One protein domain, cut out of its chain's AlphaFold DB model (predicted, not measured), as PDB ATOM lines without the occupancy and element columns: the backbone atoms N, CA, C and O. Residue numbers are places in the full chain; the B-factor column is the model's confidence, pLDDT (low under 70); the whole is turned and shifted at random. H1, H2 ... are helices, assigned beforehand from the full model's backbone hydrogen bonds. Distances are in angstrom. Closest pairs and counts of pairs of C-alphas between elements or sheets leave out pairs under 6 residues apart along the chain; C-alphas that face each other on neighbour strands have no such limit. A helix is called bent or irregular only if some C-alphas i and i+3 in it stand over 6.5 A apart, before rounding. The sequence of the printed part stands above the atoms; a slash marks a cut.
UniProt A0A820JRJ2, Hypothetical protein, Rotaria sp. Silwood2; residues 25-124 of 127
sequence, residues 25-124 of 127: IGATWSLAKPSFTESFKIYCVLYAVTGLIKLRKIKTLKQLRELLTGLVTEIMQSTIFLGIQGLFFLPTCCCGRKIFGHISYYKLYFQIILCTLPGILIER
ATOM      1  N   ILE A  25     150.231 137.876 126.957       90.44
ATOM      2  CA  ILE A  25     151.679 137.983 126.728       90.44
ATOM      3  C   ILE A  25     152.416 138.074 128.068       90.44
ATOM      4  O   ILE A  25     153.372 137.332 128.290       90.44
ATOM      5  N   GLY A  26     151.938 138.915 128.990       93.00
ATOM      6  CA  GLY A  26     152.503 139.003 130.334       93.00
ATOM      7  C   GLY A  26     152.346 137.694 131.106       93.00
ATOM      8  O   GLY A  26     153.296 137.258 131.751       93.00
ATOM      9  N   ALA A  27     151.201 137.015 130.972       93.06
ATOM     10  CA  ALA A  27     150.978 135.689 131.541       93.06
ATOM     11  C   ALA A  27     151.991 134.671 130.999       93.06
ATOM     12  O   ALA A  27     152.621 133.947 131.769       93.06
ATOM     13  N   THR A  28     152.203 134.668 129.681       94.31
ATOM     14  CA  THR A  28     153.181 133.794 129.019       94.31
ATOM     15  C   THR A  28     154.581 134.027 129.566       94.31
ATOM     16  O   THR A  28     155.244 133.072 129.952       94.31
ATOM     17  N   TRP A  29     155.019 135.280 129.678       94.69
ATOM     18  CA  TRP A  29     156.344 135.586 130.219       94.69
ATOM     19  C   TRP A  29     156.471 135.234 131.705       94.69
ATOM     20  O   TRP A  29     157.497 134.702 132.134       94.69
ATOM     21  N   SER A  30     155.405 135.477 132.477       93.94
ATOM     22  CA  SER A  30     155.343 135.129 133.899       93.94
ATOM     23  C   SER A  30     155.451 133.626 134.148       93.94
ATOM     24  O   SER A  30     155.950 133.240 135.197       93.94
ATOM     25  N   LEU A  31     155.045 132.794 133.181       93.94
ATOM     26  CA  LEU A  31     155.206 131.342 133.228       93.94
ATOM     27  C   LEU A  31     156.552 130.900 132.638       93.94
ATOM     28  O   LEU A  31     157.281 130.139 133.265       93.94
ATOM     29  N   ALA A  32     156.919 131.408 131.461       94.69
ATOM     30  CA  ALA A  32     158.114 130.984 130.741       94.69
ATOM     31  C   ALA A  32     159.395 131.245 131.545       94.69
ATOM     32  O   ALA A  32     160.233 130.356 131.668       94.69
ATOM     33  N   LYS A  33     159.542 132.438 132.137       94.69
ATOM     34  CA  LYS A  33     160.745 132.804 132.900       94.69
ATOM     35  C   LYS A  33     161.041 131.817 134.045       94.69
ATOM     36  O   LYS A  33     162.146 131.270 134.047       94.69
ATOM     37  N   PRO A  34     160.111 131.548 134.986       94.56
ATOM     38  CA  PRO A  34     160.347 130.554 136.024       94.56
ATOM     39  C   PRO A  34     160.462 129.137 135.459       94.56
ATOM     40  O   PRO A  34     161.258 128.361 135.979       94.56
ATOM     41  N   SER A  35     159.756 128.799 134.371       94.38
ATOM     42  CA  SER A  35     159.946 127.501 133.714       94.38
ATOM     43  C   SER A  35     161.403 127.295 133.303       94.38
ATOM     44  O   SER A  35     161.966 126.267 133.656       94.38
ATOM     45  N   PHE A  36     162.061 128.257 132.652       94.75
ATOM     46  CA  PHE A  36     163.481 128.118 132.303       94.75
ATOM     47  C   PHE A  36     164.390 128.022 133.538       94.75
ATOM     48  O   PHE A  36     165.264 127.154 133.585       94.75
ATOM     49  N   THR A  37     164.191 128.876 134.549       95.88
ATOM     50  CA  THR A  37     165.084 128.907 135.720       95.88
ATOM     51  C   THR A  37     164.946 127.673 136.602       95.88
ATOM     52  O   THR A  37     165.954 127.126 137.044       95.88
ATOM     53  N   GLU A  38     163.721 127.215 136.856       95.62
ATOM     54  CA  GLU A  38     163.484 126.032 137.686       95.62
ATOM     55  C   GLU A  38     163.853 124.746 136.942       95.62
ATOM     56  O   GLU A  38     164.472 123.861 137.532       95.62
ATOM     57  N   SER A  39     163.593 124.674 135.631       94.81
ATOM     58  CA  SER A  39     164.045 123.540 134.812       94.81
ATOM     59  C   SER A  39     165.560 123.393 134.867       94.81
ATOM     60  O   SER A  39     166.057 122.296 135.113       94.81
ATOM     61  N   PHE A  40     166.299 124.497 134.713       95.56
ATOM     62  CA  PHE A  40     167.755 124.473 134.799       95.56
ATOM     63  C   PHE A  40     168.233 123.927 136.148       95.56
ATOM     64  O   PHE A  40     169.076 123.035 136.174       95.56
ATOM     65  N   LYS A  41     167.658 124.389 137.267       95.69
ATOM     66  CA  LYS A  41     168.009 123.890 138.608       95.69
ATOM     67  C   LYS A  41     167.754 122.389 138.745       95.69
ATOM     68  O   LYS A  41     168.638 121.663 139.197       95.69
ATOM     69  N   ILE A  42     166.574 121.920 138.333       95.62
ATOM     70  CA  ILE A  42     166.189 120.505 138.418       95.62
ATOM     71  C   ILE A  42     167.148 119.645 137.586       95.62
ATOM     72  O   ILE A  42     167.715 118.677 138.098       95.62
ATOM     73  N   TYR A  43     167.387 120.015 136.327       94.88
ATOM     74  CA  TYR A  43     168.268 119.252 135.446       94.88
ATOM     75  C   TYR A  43     169.731 119.329 135.881       94.88
ATOM     76  O   TYR A  43     170.412 118.307 135.852       94.88
ATOM     77  N   CYS A  44     170.214 120.470 136.376       94.38
ATOM     78  CA  CYS A  44     171.548 120.561 136.970       94.38
ATOM     79  C   CYS A  44     171.740 119.544 138.095       94.38
ATOM     80  O   CYS A  44     172.745 118.836 138.095       94.38
ATOM     81  N   VAL A  45     170.785 119.429 139.022       96.06
ATOM     82  CA  VAL A  45     170.874 118.463 140.128       96.06
ATOM     83  C   VAL A  45     170.844 117.024 139.603       96.06
ATOM     84  O   VAL A  45     171.707 116.221 139.961       96.06
ATOM     85  N   LEU A  46     169.907 116.698 138.709       95.00
ATOM     86  CA  LEU A  46     169.777 115.350 138.136       95.00
ATOM     87  C   LEU A  46     171.040 114.907 137.379       95.00
ATOM     88  O   LEU A  46     171.547 113.794 137.571       95.00
ATOM     89  N   TYR A  47     171.584 115.786 136.540       93.88
ATOM     90  CA  TYR A  47     172.784 115.500 135.762       93.88
ATOM     91  C   TYR A  47     174.060 115.564 136.608       93.88
ATOM     92  O   TYR A  47     174.992 114.808 136.332       93.88
ATOM     93  N   ALA A  48     174.098 116.347 137.692       93.56
ATOM     94  CA  ALA A  48     175.190 116.303 138.665       93.56
ATOM     95  C   ALA A  48     175.260 114.942 139.372       93.56
ATOM     96  O   ALA A  48     176.329 114.331 139.417       93.56
ATOM     97  N   VAL A  49     174.126 114.412 139.845       95.00
ATOM     98  CA  VAL A  49     174.060 113.063 140.442       95.00
ATOM     99  C   VAL A  49     174.499 112.002 139.429       95.00
ATOM    100  O   VAL A  49     175.328 111.141 139.735       95.00
ATOM    101  N   THR A  50     174.017 112.104 138.189       92.19
ATOM    102  CA  THR A  50     174.423 111.210 137.093       92.19
ATOM    103  C   THR A  50     175.930 111.292 136.816       92.19
ATOM    104  O   THR A  50     176.586 110.267 136.603       92.19
ATOM    105  N   GLY A  51     176.502 112.496 136.862       92.69
ATOM    106  CA  GLY A  51     177.936 112.743 136.739       92.69
ATOM    107  C   GLY A  51     178.748 112.096 137.860       92.69
ATOM    108  O   GLY A  51     179.729 111.414 137.570       92.69
ATOM    109  N   LEU A  52     178.310 112.217 139.119       92.88
ATOM    110  CA  LEU A  52     178.959 111.594 140.285       92.88
ATOM    111  C   LEU A  52     179.010 110.065 140.188       92.88
ATOM    112  O   LEU A  52     180.025 109.451 140.521       92.88
ATOM    113  N   ILE A  53     177.947 109.439 139.681       93.25
ATOM    114  CA  ILE A  53     177.918 107.987 139.462       93.25
ATOM    115  C   ILE A  53     178.915 107.592 138.362       93.25
ATOM    116  O   ILE A  53     179.667 106.624 138.512       93.25
ATOM    117  N   LYS A  54     178.947 108.346 137.258       90.44
ATOM    118  CA  LYS A  54     179.831 108.083 136.111       90.44
ATOM    119  C   LYS A  54     181.307 108.372 136.415       90.44
ATOM    120  O   LYS A  54     182.167 107.675 135.880       90.44
ATOM    121  N   LEU A  55     181.601 109.318 137.312       90.00
ATOM    122  CA  LEU A  55     182.957 109.698 137.734       90.00
ATOM    123  C   LEU A  55     183.787 108.504 138.225       90.00
ATOM    124  O   LEU A  55     184.975 108.431 137.928       90.00
ATOM    125  N   ARG A  56     183.161 107.510 138.872       89.00
ATOM    126  CA  ARG A  56     183.841 106.291 139.355       89.00
ATOM    127  C   ARG A  56     184.472 105.441 138.245       89.00
ATOM    128  O   ARG A  56     185.327 104.609 138.529       89.00
ATOM    129  N   LYS A  57     184.029 105.604 136.995       87.50
ATOM    130  CA  LYS A  57     184.505 104.829 135.834       87.50
ATOM    131  C   LYS A  57     185.547 105.579 134.997       87.50
ATOM    132  O   LYS A  57     186.082 105.003 134.051       87.50
ATOM    133  N   ILE A  58     185.821 106.845 135.315       89.25
ATOM    134  CA  ILE A  58     186.729 107.699 134.547       89.25
ATOM    135  C   ILE A  58     188.174 107.382 134.929       89.25
ATOM    136  O   ILE A  58     188.527 107.404 136.105       89.25
ATOM    137  N   LYS A  59     189.016 107.109 133.929       89.00
ATOM    138  CA  LYS A  59     190.447 106.812 134.124       89.00
ATOM    139  C   LYS A  59     191.373 107.865 133.512       89.00
ATOM    140  O   LYS A  59     192.570 107.842 133.764       89.00
ATOM    141  N   THR A  60     190.840 108.774 132.693       91.94
ATOM    142  CA  THR A  60     191.627 109.766 131.943       91.94
ATOM    143  C   THR A  60     190.971 111.146 131.953       91.94
ATOM    144  O   THR A  60     189.746 111.268 131.992       91.94
ATOM    145  N   LEU A  61     191.782 112.206 131.840       91.31
ATOM    146  CA  LEU A  61     191.290 113.587 131.730       91.31
ATOM    147  C   LEU A  61     190.439 113.818 130.470       91.31
ATOM    148  O   LEU A  61     189.512 114.626 130.488       91.31
ATOM    149  N   LYS A  62     190.708 113.075 129.388       92.31
ATOM    150  CA  LYS A  62     189.913 113.133 128.154       92.31
ATOM    151  C   LYS A  62     188.464 112.695 128.400       92.31
ATOM    152  O   LYS A  62     187.542 113.423 128.052       92.31
ATOM    153  N   GLN A  63     188.276 111.564 129.081       90.00
ATOM    154  CA  GLN A  63     186.952 111.053 129.456       90.00
ATOM    155  C   GLN A  63     186.208 111.999 130.407       90.00
ATOM    156  O   GLN A  63     184.991 112.139 130.310       90.00
ATOM    157  N   LEU A  64     186.930 112.675 131.310       91.88
ATOM    158  CA  LEU A  64     186.339 113.691 132.181       91.88
ATOM    159  C   LEU A  64     185.795 114.876 131.375       91.88
ATOM    160  O   LEU A  64     184.669 115.313 131.612       91.88
ATOM    161  N   ARG A  65     186.569 115.370 130.400       91.81
ATOM    162  CA  ARG A  65     186.139 116.467 129.525       91.81
ATOM    163  C   ARG A  65     184.915 116.078 128.701       91.81
ATOM    164  O   ARG A  65     183.960 116.845 128.673       91.81
ATOM    165  N   GLU A  66     184.928 114.892 128.093       91.50
ATOM    166  CA  GLU A  66     183.798 114.363 127.314       91.50
ATOM    167  C   GLU A  66     182.526 114.251 128.166       91.50
ATOM    168  O   GLU A  66     181.453 114.690 127.741       91.50
ATOM    169  N   LEU A  67     182.652 113.746 129.398       91.81
ATOM    170  CA  LEU A  67     181.541 113.671 130.343       91.81
ATOM    171  C   LEU A  67     180.982 115.058 130.679       91.81
ATOM    172  O   LEU A  67     179.771 115.249 130.600       91.81
ATOM    173  N   LEU A  68     181.835 116.026 131.018       92.38
ATOM    174  CA  LEU A  68     181.393 117.385 131.347       92.38
ATOM    175  C   LEU A  68     180.694 118.056 130.159       92.38
ATOM    176  O   LEU A  68     179.613 118.617 130.328       92.38
ATOM    177  N   THR A  69     181.257 117.952 128.951       92.25
ATOM    178  CA  THR A  69     180.623 118.506 127.743       92.25
ATOM    179  C   THR A  69     179.284 117.835 127.435       92.25
ATOM    180  O   THR A  69     178.333 118.514 127.044       92.25
ATOM    181  N   GLY A  70     179.184 116.521 127.659       91.06
ATOM    182  CA  GLY A  70     177.944 115.770 127.489       91.06
ATOM    183  C   GLY A  70     176.869 116.217 128.475       91.06
ATOM    184  O   GLY A  70     175.767 116.548 128.054       91.06
ATOM    185  N   LEU A  71     177.209 116.320 129.763       93.19
ATOM    186  CA  LEU A  71     176.272 116.754 130.802       93.19
ATOM    187  C   LEU A  71     175.770 118.178 130.563       93.19
ATOM    188  O   LEU A  71     174.574 118.419 130.673       93.19
ATOM    189  N   VAL A  72     176.648 119.117 130.200       92.81
ATOM    190  CA  VAL A  72     176.227 120.494 129.888       92.81
ATOM    191  C   VAL A  72     175.259 120.510 128.706       92.81
ATOM    192  O   VAL A  72     174.233 121.185 128.767       92.81
ATOM    193  N   THR A  73     175.546 119.733 127.661       92.00
ATOM    194  CA  THR A  73     174.665 119.624 126.489       92.00
ATOM    195  C   THR A  73     173.307 119.033 126.871       92.00
ATOM    196  O   THR A  73     172.279 119.564 126.459       92.00
ATOM    197  N   GLU A  74     173.288 117.980 127.691       91.62
ATOM    198  CA  GLU A  74     172.058 117.340 128.168       91.62
ATOM    199  C   GLU A  74     171.225 118.290 129.047       91.62
ATOM    200  O   GLU A  74     170.035 118.466 128.795       91.62
ATOM    201  N   ILE A  75     171.852 118.992 130.001       94.25
ATOM    202  CA  ILE A  75     171.182 119.995 130.848       94.25
ATOM    203  C   ILE A  75     170.552 121.092 129.987       94.25
ATOM    204  O   ILE A  75     169.387 121.441 130.192       94.25
ATOM    205  N   MET A  76     171.304 121.647 129.031       93.31
ATOM    206  CA  MET A  76     170.800 122.696 128.141       93.31
ATOM    207  C   MET A  76     169.639 122.188 127.292       93.31
ATOM    208  O   MET A  76     168.606 122.850 127.231       93.31
ATOM    209  N   GLN A  77     169.765 121.002 126.696       92.94
ATOM    210  CA  GLN A  77     168.715 120.426 125.863       92.94
ATOM    211  C   GLN A  77     167.421 120.212 126.659       92.94
ATOM    212  O   GLN A  77     166.357 120.647 126.220       92.94
ATOM    213  N   SER A  78     167.505 119.618 127.852       93.50
ATOM    214  CA  SER A  78     166.335 119.385 128.703       93.50
ATOM    215  C   SER A  78     165.723 120.681 129.244       93.50
ATOM    216  O   SER A  78     164.500 120.813 129.311       93.50
ATOM    217  N   THR A  79     166.553 121.674 129.573       94.69
ATOM    218  CA  THR A  79     166.085 123.000 130.007       94.69
ATOM    219  C   THR A  79     165.345 123.719 128.885       94.69
ATOM    220  O   THR A  79     164.277 124.282 129.115       94.69
ATOM    221  N   ILE A  80     165.891 123.690 127.667       93.56
ATOM    222  CA  ILE A  80     165.275 124.315 126.494       93.56
ATOM    223  C   ILE A  80     163.966 123.607 126.148       93.56
ATOM    224  O   ILE A  80     162.969 124.286 125.913       93.56
ATOM    225  N   PHE A  81     163.945 122.272 126.182       92.81
ATOM    226  CA  PHE A  81     162.729 121.484 125.996       92.81
ATOM    227  C   PHE A  81     161.623 121.948 126.952       92.81
ATOM    228  O   PHE A  81     160.567 122.397 126.507       92.81
ATOM    229  N   LEU A  82     161.881 121.917 128.262       92.12
ATOM    230  CA  LEU A  82     160.863 122.231 129.263       92.12
ATOM    231  C   LEU A  82     160.491 123.726 129.278       92.12
ATOM    232  O   LEU A  82     159.325 124.082 129.455       92.12
ATOM    233  N   GLY A  83     161.453 124.610 129.012       94.19
ATOM    234  CA  GLY A  83     161.212 126.046 128.886       94.19
ATOM    235  C   GLY A  83     160.345 126.407 127.678       94.19
ATOM    236  O   GLY A  83     159.444 127.237 127.794       94.19
ATOM    237  N   ILE A  84     160.542 125.742 126.537       93.62
ATOM    238  CA  ILE A  84     159.713 125.937 125.337       93.62
ATOM    239  C   ILE A  84     158.297 125.422 125.554       93.62
ATOM    240  O   ILE A  84     157.348 126.088 125.145       93.62
ATOM    241  N   GLN A  85     158.125 124.320 126.283       92.50
ATOM    242  CA  GLN A  85     156.792 123.880 126.697       92.50
ATOM    243  C   GLN A  85     156.076 124.961 127.522       92.50
ATOM    244  O   GLN A  85     154.931 125.304 127.224       92.50
ATOM    245  N   GLY A  86     156.757 125.565 128.501       91.62
ATOM    246  CA  GLY A  86     156.206 126.679 129.284       91.62
ATOM    247  C   GLY A  86     155.901 127.925 128.442       91.62
ATOM    248  O   GLY A  86     154.887 128.590 128.661       91.62
ATOM    249  N   LEU A  87     156.740 128.214 127.443       94.38
ATOM    250  CA  LEU A  87     156.575 129.349 126.534       94.38
ATOM    251  C   LEU A  87     155.383 129.182 125.581       94.38
ATOM    252  O   LEU A  87     154.661 130.146 125.343       94.38
ATOM    253  N   PHE A  88     155.164 127.988 125.030       94.06
ATOM    254  CA  PHE A  88     154.127 127.743 124.021       94.06
ATOM    255  C   PHE A  88     152.769 127.352 124.612       94.06
ATOM    256  O   PHE A  88     151.754 127.488 123.923       94.06
ATOM    257  N   PHE A  89     152.712 126.933 125.877       91.88
ATOM    258  CA  PHE A  89     151.478 126.465 126.512       91.88
ATOM    259  C   PHE A  89     150.375 127.527 126.527       91.88
ATOM    260  O   PHE A  89     149.307 127.333 125.938       91.88
ATOM    261  N   LEU A  90     150.642 128.679 127.148       92.62
ATOM    262  CA  LEU A  90     149.650 129.747 127.274       92.62
ATOM    263  C   LEU A  90     149.253 130.357 125.919       92.62
ATOM    264  O   LEU A  90     148.047 130.466 125.673       92.62
ATOM    265  N   PRO A  91     150.184 130.701 125.003       92.19
ATOM    266  CA  PRO A  91     149.831 131.229 123.689       92.19
ATOM    267  C   PRO A  91     148.984 130.265 122.866       92.19
ATOM    268  O   PRO A  91     147.986 130.688 122.287       92.19
ATOM    269  N   THR A  92     149.323 128.972 122.848       91.75
ATOM    270  CA  THR A  92     148.577 127.971 122.064       91.75
ATOM    271  C   THR A  92     147.149 127.833 122.588       91.75
ATOM    272  O   THR A  92     146.197 127.810 121.802       91.75
ATOM    273  N   CYS A  93     146.973 127.844 123.912       89.50
ATOM    274  CA  CYS A  93     145.644 127.772 124.513       89.50
ATOM    275  C   CYS A  93     144.826 129.063 124.302       89.50
ATOM    276  O   CYS A  93     143.642 129.021 123.951       89.50
ATOM    277  N   CYS A  94     145.457 130.232 124.443       89.12
ATOM    278  CA  CYS A  94     144.807 131.531 124.237       89.12
ATOM    279  C   CYS A  94     144.423 131.769 122.768       89.12
ATOM    280  O   CYS A  94     143.314 132.232 122.488       89.12
ATOM    281  N   CYS A  95     145.306 131.430 121.825       88.69
ATOM    282  CA  CYS A  95     145.029 131.498 120.390       88.69
ATOM    283  C   CYS A  95     143.925 130.520 120.003       88.69
ATOM    284  O   CYS A  95     142.990 130.893 119.296       88.69
ATOM    285  N   GLY A  96     143.964 129.298 120.530       85.75
ATOM    286  CA  GLY A  96     142.908 128.336 120.277       85.75
ATOM    287  C   GLY A  96     141.543 128.799 120.806       85.75
ATOM    288  O   GLY A  96     140.544 128.629 120.110       85.75
ATOM    289  N   ARG A  97     141.465 129.498 121.951       83.94
ATOM    290  CA  ARG A  97     140.209 130.150 122.384       83.94
ATOM    291  C   ARG A  97     139.704 131.172 121.362       83.94
ATOM    292  O   ARG A  97     138.506 131.198 121.096       83.94
ATOM    293  N   LYS A  98     140.587 131.999 120.788       83.19
ATOM    294  CA  LYS A  98     140.208 132.985 119.758       83.19
ATOM    295  C   LYS A  98     139.668 132.315 118.491       83.19
ATOM    296  O   LYS A  98     138.714 132.820 117.918       83.19
ATOM    297  N   ILE A  99     140.238 131.175 118.096       85.12
ATOM    298  CA  ILE A  99     139.801 130.409 116.916       85.12
ATOM    299  C   ILE A  99     138.451 129.723 117.168       85.12
ATOM    300  O   ILE A  99     137.569 129.737 116.318       85.12
ATOM    301  N   PHE A 100     138.276 129.113 118.341       82.06
ATOM    302  CA  PHE A 100     137.111 128.279 118.639       82.06
ATOM    303  C   PHE A 100     135.949 129.013 119.323       82.06
ATOM    304  O   PHE A 100     134.890 128.411 119.512       82.06
ATOM    305  N   GLY A 101     136.154 130.258 119.760       78.38
ATOM    306  CA  GLY A 101     135.167 131.102 120.446       78.38
ATOM    307  C   GLY A 101     134.834 130.697 121.889       78.38
ATOM    308  O   GLY A 101     134.217 131.475 122.609       78.38
ATOM    309  N   HIS A 102     135.242 129.508 122.342       76.31
ATOM    310  CA  HIS A 102     135.021 129.010 123.704       76.31
ATOM    311  C   HIS A 102     136.081 127.984 124.118       76.31
ATOM    312  O   HIS A 102     136.765 127.394 123.279       76.31
ATOM    313  N   ILE A 103     136.178 127.738 125.425       76.38
ATOM    314  CA  ILE A 103     137.065 126.731 126.018       76.38
ATOM    315  C   ILE A 103     136.236 125.471 126.312       76.38
ATOM    316  O   ILE A 103     135.211 125.538 126.982       76.38
ATOM    317  N   SER A 104     136.662 124.322 125.791       81.94
ATOM    318  CA  SER A 104     136.085 122.999 126.076       81.94
ATOM    319  C   SER A 104     137.223 122.018 126.336       81.94
ATOM    320  O   SER A 104     138.298 122.185 125.759       81.94
ATOM    321  N   TYR A 105     136.996 120.990 127.160       81.88
ATOM    322  CA  TYR A 105     138.024 120.010 127.529       81.88
ATOM    323  C   TYR A 105     138.715 119.402 126.306       81.88
ATOM    324  O   TYR A 105     139.936 119.445 126.213       81.88
ATOM    325  N   TYR A 106     137.954 118.940 125.308       84.81
ATOM    326  CA  TYR A 106     138.517 118.352 124.083       84.81
ATOM    327  C   TYR A 106     139.424 119.323 123.314       84.81
ATOM    328  O   TYR A 106     140.479 118.938 122.814       84.81
ATOM    329  N   LYS A 107     139.036 120.602 123.249       84.12
ATOM    330  CA  LYS A 107     139.807 121.649 122.563       84.12
ATOM    331  C   LYS A 107     141.074 122.005 123.330       84.12
ATOM    332  O   LYS A 107     142.103 122.246 122.708       84.12
ATOM    333  N   LEU A 108     141.001 122.000 124.660       84.06
ATOM    334  CA  LEU A 108     142.158 122.201 125.519       84.06
ATOM    335  C   LEU A 108     143.160 121.052 125.349       84.06
ATOM    336  O   LEU A 108     144.331 121.313 125.110       84.06
ATOM    337  N   TYR A 109     142.707 119.793 125.361       88.19
ATOM    338  CA  TYR A 109     143.578 118.644 125.085       88.19
ATOM    339  C   TYR A 109     144.250 118.743 123.713       88.19
ATOM    340  O   TYR A 109     145.457 118.540 123.605       88.19
ATOM    341  N   PHE A 110     143.500 119.121 122.677       89.50
ATOM    342  CA  PHE A 110     144.060 119.341 121.346       89.50
ATOM    343  C   PHE A 110     145.143 120.436 121.338       89.50
ATOM    344  O   PHE A 110     146.211 120.246 120.764       89.50
ATOM    345  N   GLN A 111     144.915 121.558 122.028       89.81
ATOM    346  CA  GLN A 111     145.901 122.640 122.161       89.81
ATOM    347  C   GLN A 111     147.149 122.208 122.940       89.81
ATOM    348  O   GLN A 111     148.254 122.603 122.577       89.81
ATOM    349  N   ILE A 112     146.996 121.373 123.972       89.25
ATOM    350  CA  ILE A 112     148.127 120.812 124.723       89.25
ATOM    351  C   ILE A 112     148.991 119.931 123.814       89.25
ATOM    352  O   ILE A 112     150.214 120.043 123.850       89.25
ATOM    353  N   ILE A 113     148.375 119.110 122.959       90.88
ATOM    354  CA  ILE A 113     149.106 118.293 121.978       90.88
ATOM    355  C   ILE A 113     149.848 119.185 120.973       90.88
ATOM    356  O   ILE A 113     151.003 118.927 120.658       90.88
ATOM    357  N   LEU A 114     149.228 120.264 120.492       91.00
ATOM    358  CA  LEU A 114     149.908 121.208 119.597       91.00
ATOM    359  C   LEU A 114     151.091 121.909 120.278       91.00
ATOM    360  O   LEU A 114     152.135 122.099 119.658       91.00
ATOM    361  N   CYS A 115     150.943 122.255 121.557       91.94
ATOM    362  CA  CYS A 115     151.996 122.878 122.350       91.94
ATOM    363  C   CYS A 115     153.232 121.981 122.502       91.94
ATOM    364  O   CYS A 115     154.322 122.513 122.676       91.94
ATOM    365  N   THR A 116     153.096 120.652 122.468       90.75
ATOM    366  CA  THR A 116     154.234 119.741 122.684       90.75
ATOM    367  C   THR A 116     155.106 119.535 121.453       90.75
ATOM    368  O   THR A 116     156.258 119.117 121.581       90.75
ATOM    369  N   LEU A 117     154.608 119.871 120.262       91.38
ATOM    370  CA  LEU A 117     155.330 119.660 119.006       91.38
ATOM    371  C   LEU A 117     156.681 120.400 118.942       91.38
ATOM    372  O   LEU A 117     157.668 119.754 118.588       91.38
ATOM    373  N   PRO A 118     156.790 121.697 119.308       89.12
ATOM    374  CA  PRO A 118     158.072 122.405 119.297       89.12
ATOM    375  C   PRO A 118     159.103 121.781 120.242       89.12
ATOM    376  O   PRO A 118     160.271 121.665 119.878       89.12
ATOM    377  N   GLY A 119     158.677 121.329 121.428       87.25
ATOM    378  CA  GLY A 119     159.547 120.618 122.362       87.25
ATOM    379  C   GLY A 119     160.080 119.316 121.760       87.25
ATOM    380  O   GLY A 119     161.288 119.088 121.743       87.25
ATOM    381  N   ILE A 120     159.204 118.496 121.176       87.69
ATOM    382  CA  ILE A 120     159.588 117.209 120.565       87.69
ATOM    383  C   ILE A 120     160.633 117.391 119.451       87.69
ATOM    384  O   ILE A 120     161.541 116.567 119.309       87.69
ATOM    385  N   LEU A 121     160.538 118.468 118.664       87.06
ATOM    386  CA  LEU A 121     161.520 118.773 117.618       87.06
ATOM    387  C   LEU A 121     162.918 119.064 118.183       87.06
ATOM    388  O   LEU A 121     163.908 118.754 117.527       87.06
ATOM    389  N   ILE A 122     162.998 119.620 119.391       85.56
ATOM    390  CA  ILE A 122     164.257 119.971 120.065       85.56
ATOM    391  C   ILE A 122     164.840 118.784 120.826       85.56
ATOM    392  O   ILE A 122     166.059 118.617 120.908       85.56
ATOM    393  N   GLU A 123     163.982 117.934 121.380       83.38
ATOM    394  CA  GLU A 123     164.418 116.719 122.060       83.38
ATOM    395  C   GLU A 123     164.981 115.680 121.078       83.38
ATOM    396  O   GLU A 123     165.899 114.929 121.423       83.38
ATOM    397  N   ARG A 124     164.493 115.653 119.828       72.00
ATOM    398  CA  ARG A 124     165.002 114.758 118.781       72.00
ATOM    399  C   ARG A 124     166.487 115.018 118.483       72.00
ATOM    400  O   ARG A 124     166.839 115.784 117.592       72.00
TER     401      ARG A 124
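This is residues 25 to 124 of the 127 residues of the protein "Hypothetical protein" of Rotaria sp. Silwood2 (UniProt A0A820JRJ2). A long, bent helix, H2, runs the length of a rod; H1 folds back along its arm H2a, and shorter H3 folds back over its other end. The printed part has 100 residues with three named helices, in order H1, H2, H3, which hold 90 of them, and no named strand; its class is all helix. The whole is loose, radius of gyration of the C-alphas 18.1 A, spanning 62 by 24 by 17 A.

Start at H2, residues 61 to 100, one helix by its hydrogen bonds but bent: C-alphas 87 and 90, ending H2a and beginning H2b, are 7.0 A apart. H1, residues 25 to 55, forms a hairpin with H2a, opposite ways at a shallow tilt of 25 degrees; the closest C-alphas, Phe 36 and Gly 83, are 4.6 A apart. H1 and H2b touch only at their ends, closest at C-alphas Thr 28 and Leu 90, 5.6 A. H3, residues 105 to 123, forms a hairpin with H2b, closest at C-alphas Cys 93 and Gln 111, 5.7 A; its residues 115 to 123 alone touch H2a. H1 and H3 are apart. Every O i to N i+4 pair is within hydrogen-bond range in H2a and H2b, 26 of 27 in H1 and 12 of 15 in H3.

Find C-alpha 25 at (151.679, 137.983, 126.728), where H1 begins its 43.6 A. H2a, residues 61 to 87, spans 38.5 A; H2b, residues 90 to 100, 15.3 A. H3, 27.2 A, is only just irregular, C-alphas 115 and 118 being 6.8 A apart; it ends at C-alpha 123, (164.418, 116.719, 122.060).

The farthest C-alphas, Lys 59 and Gly 101, are 61.9 A apart. The printed part has no cut, both links are tight, and no printed residue is under 70 in pLDDT.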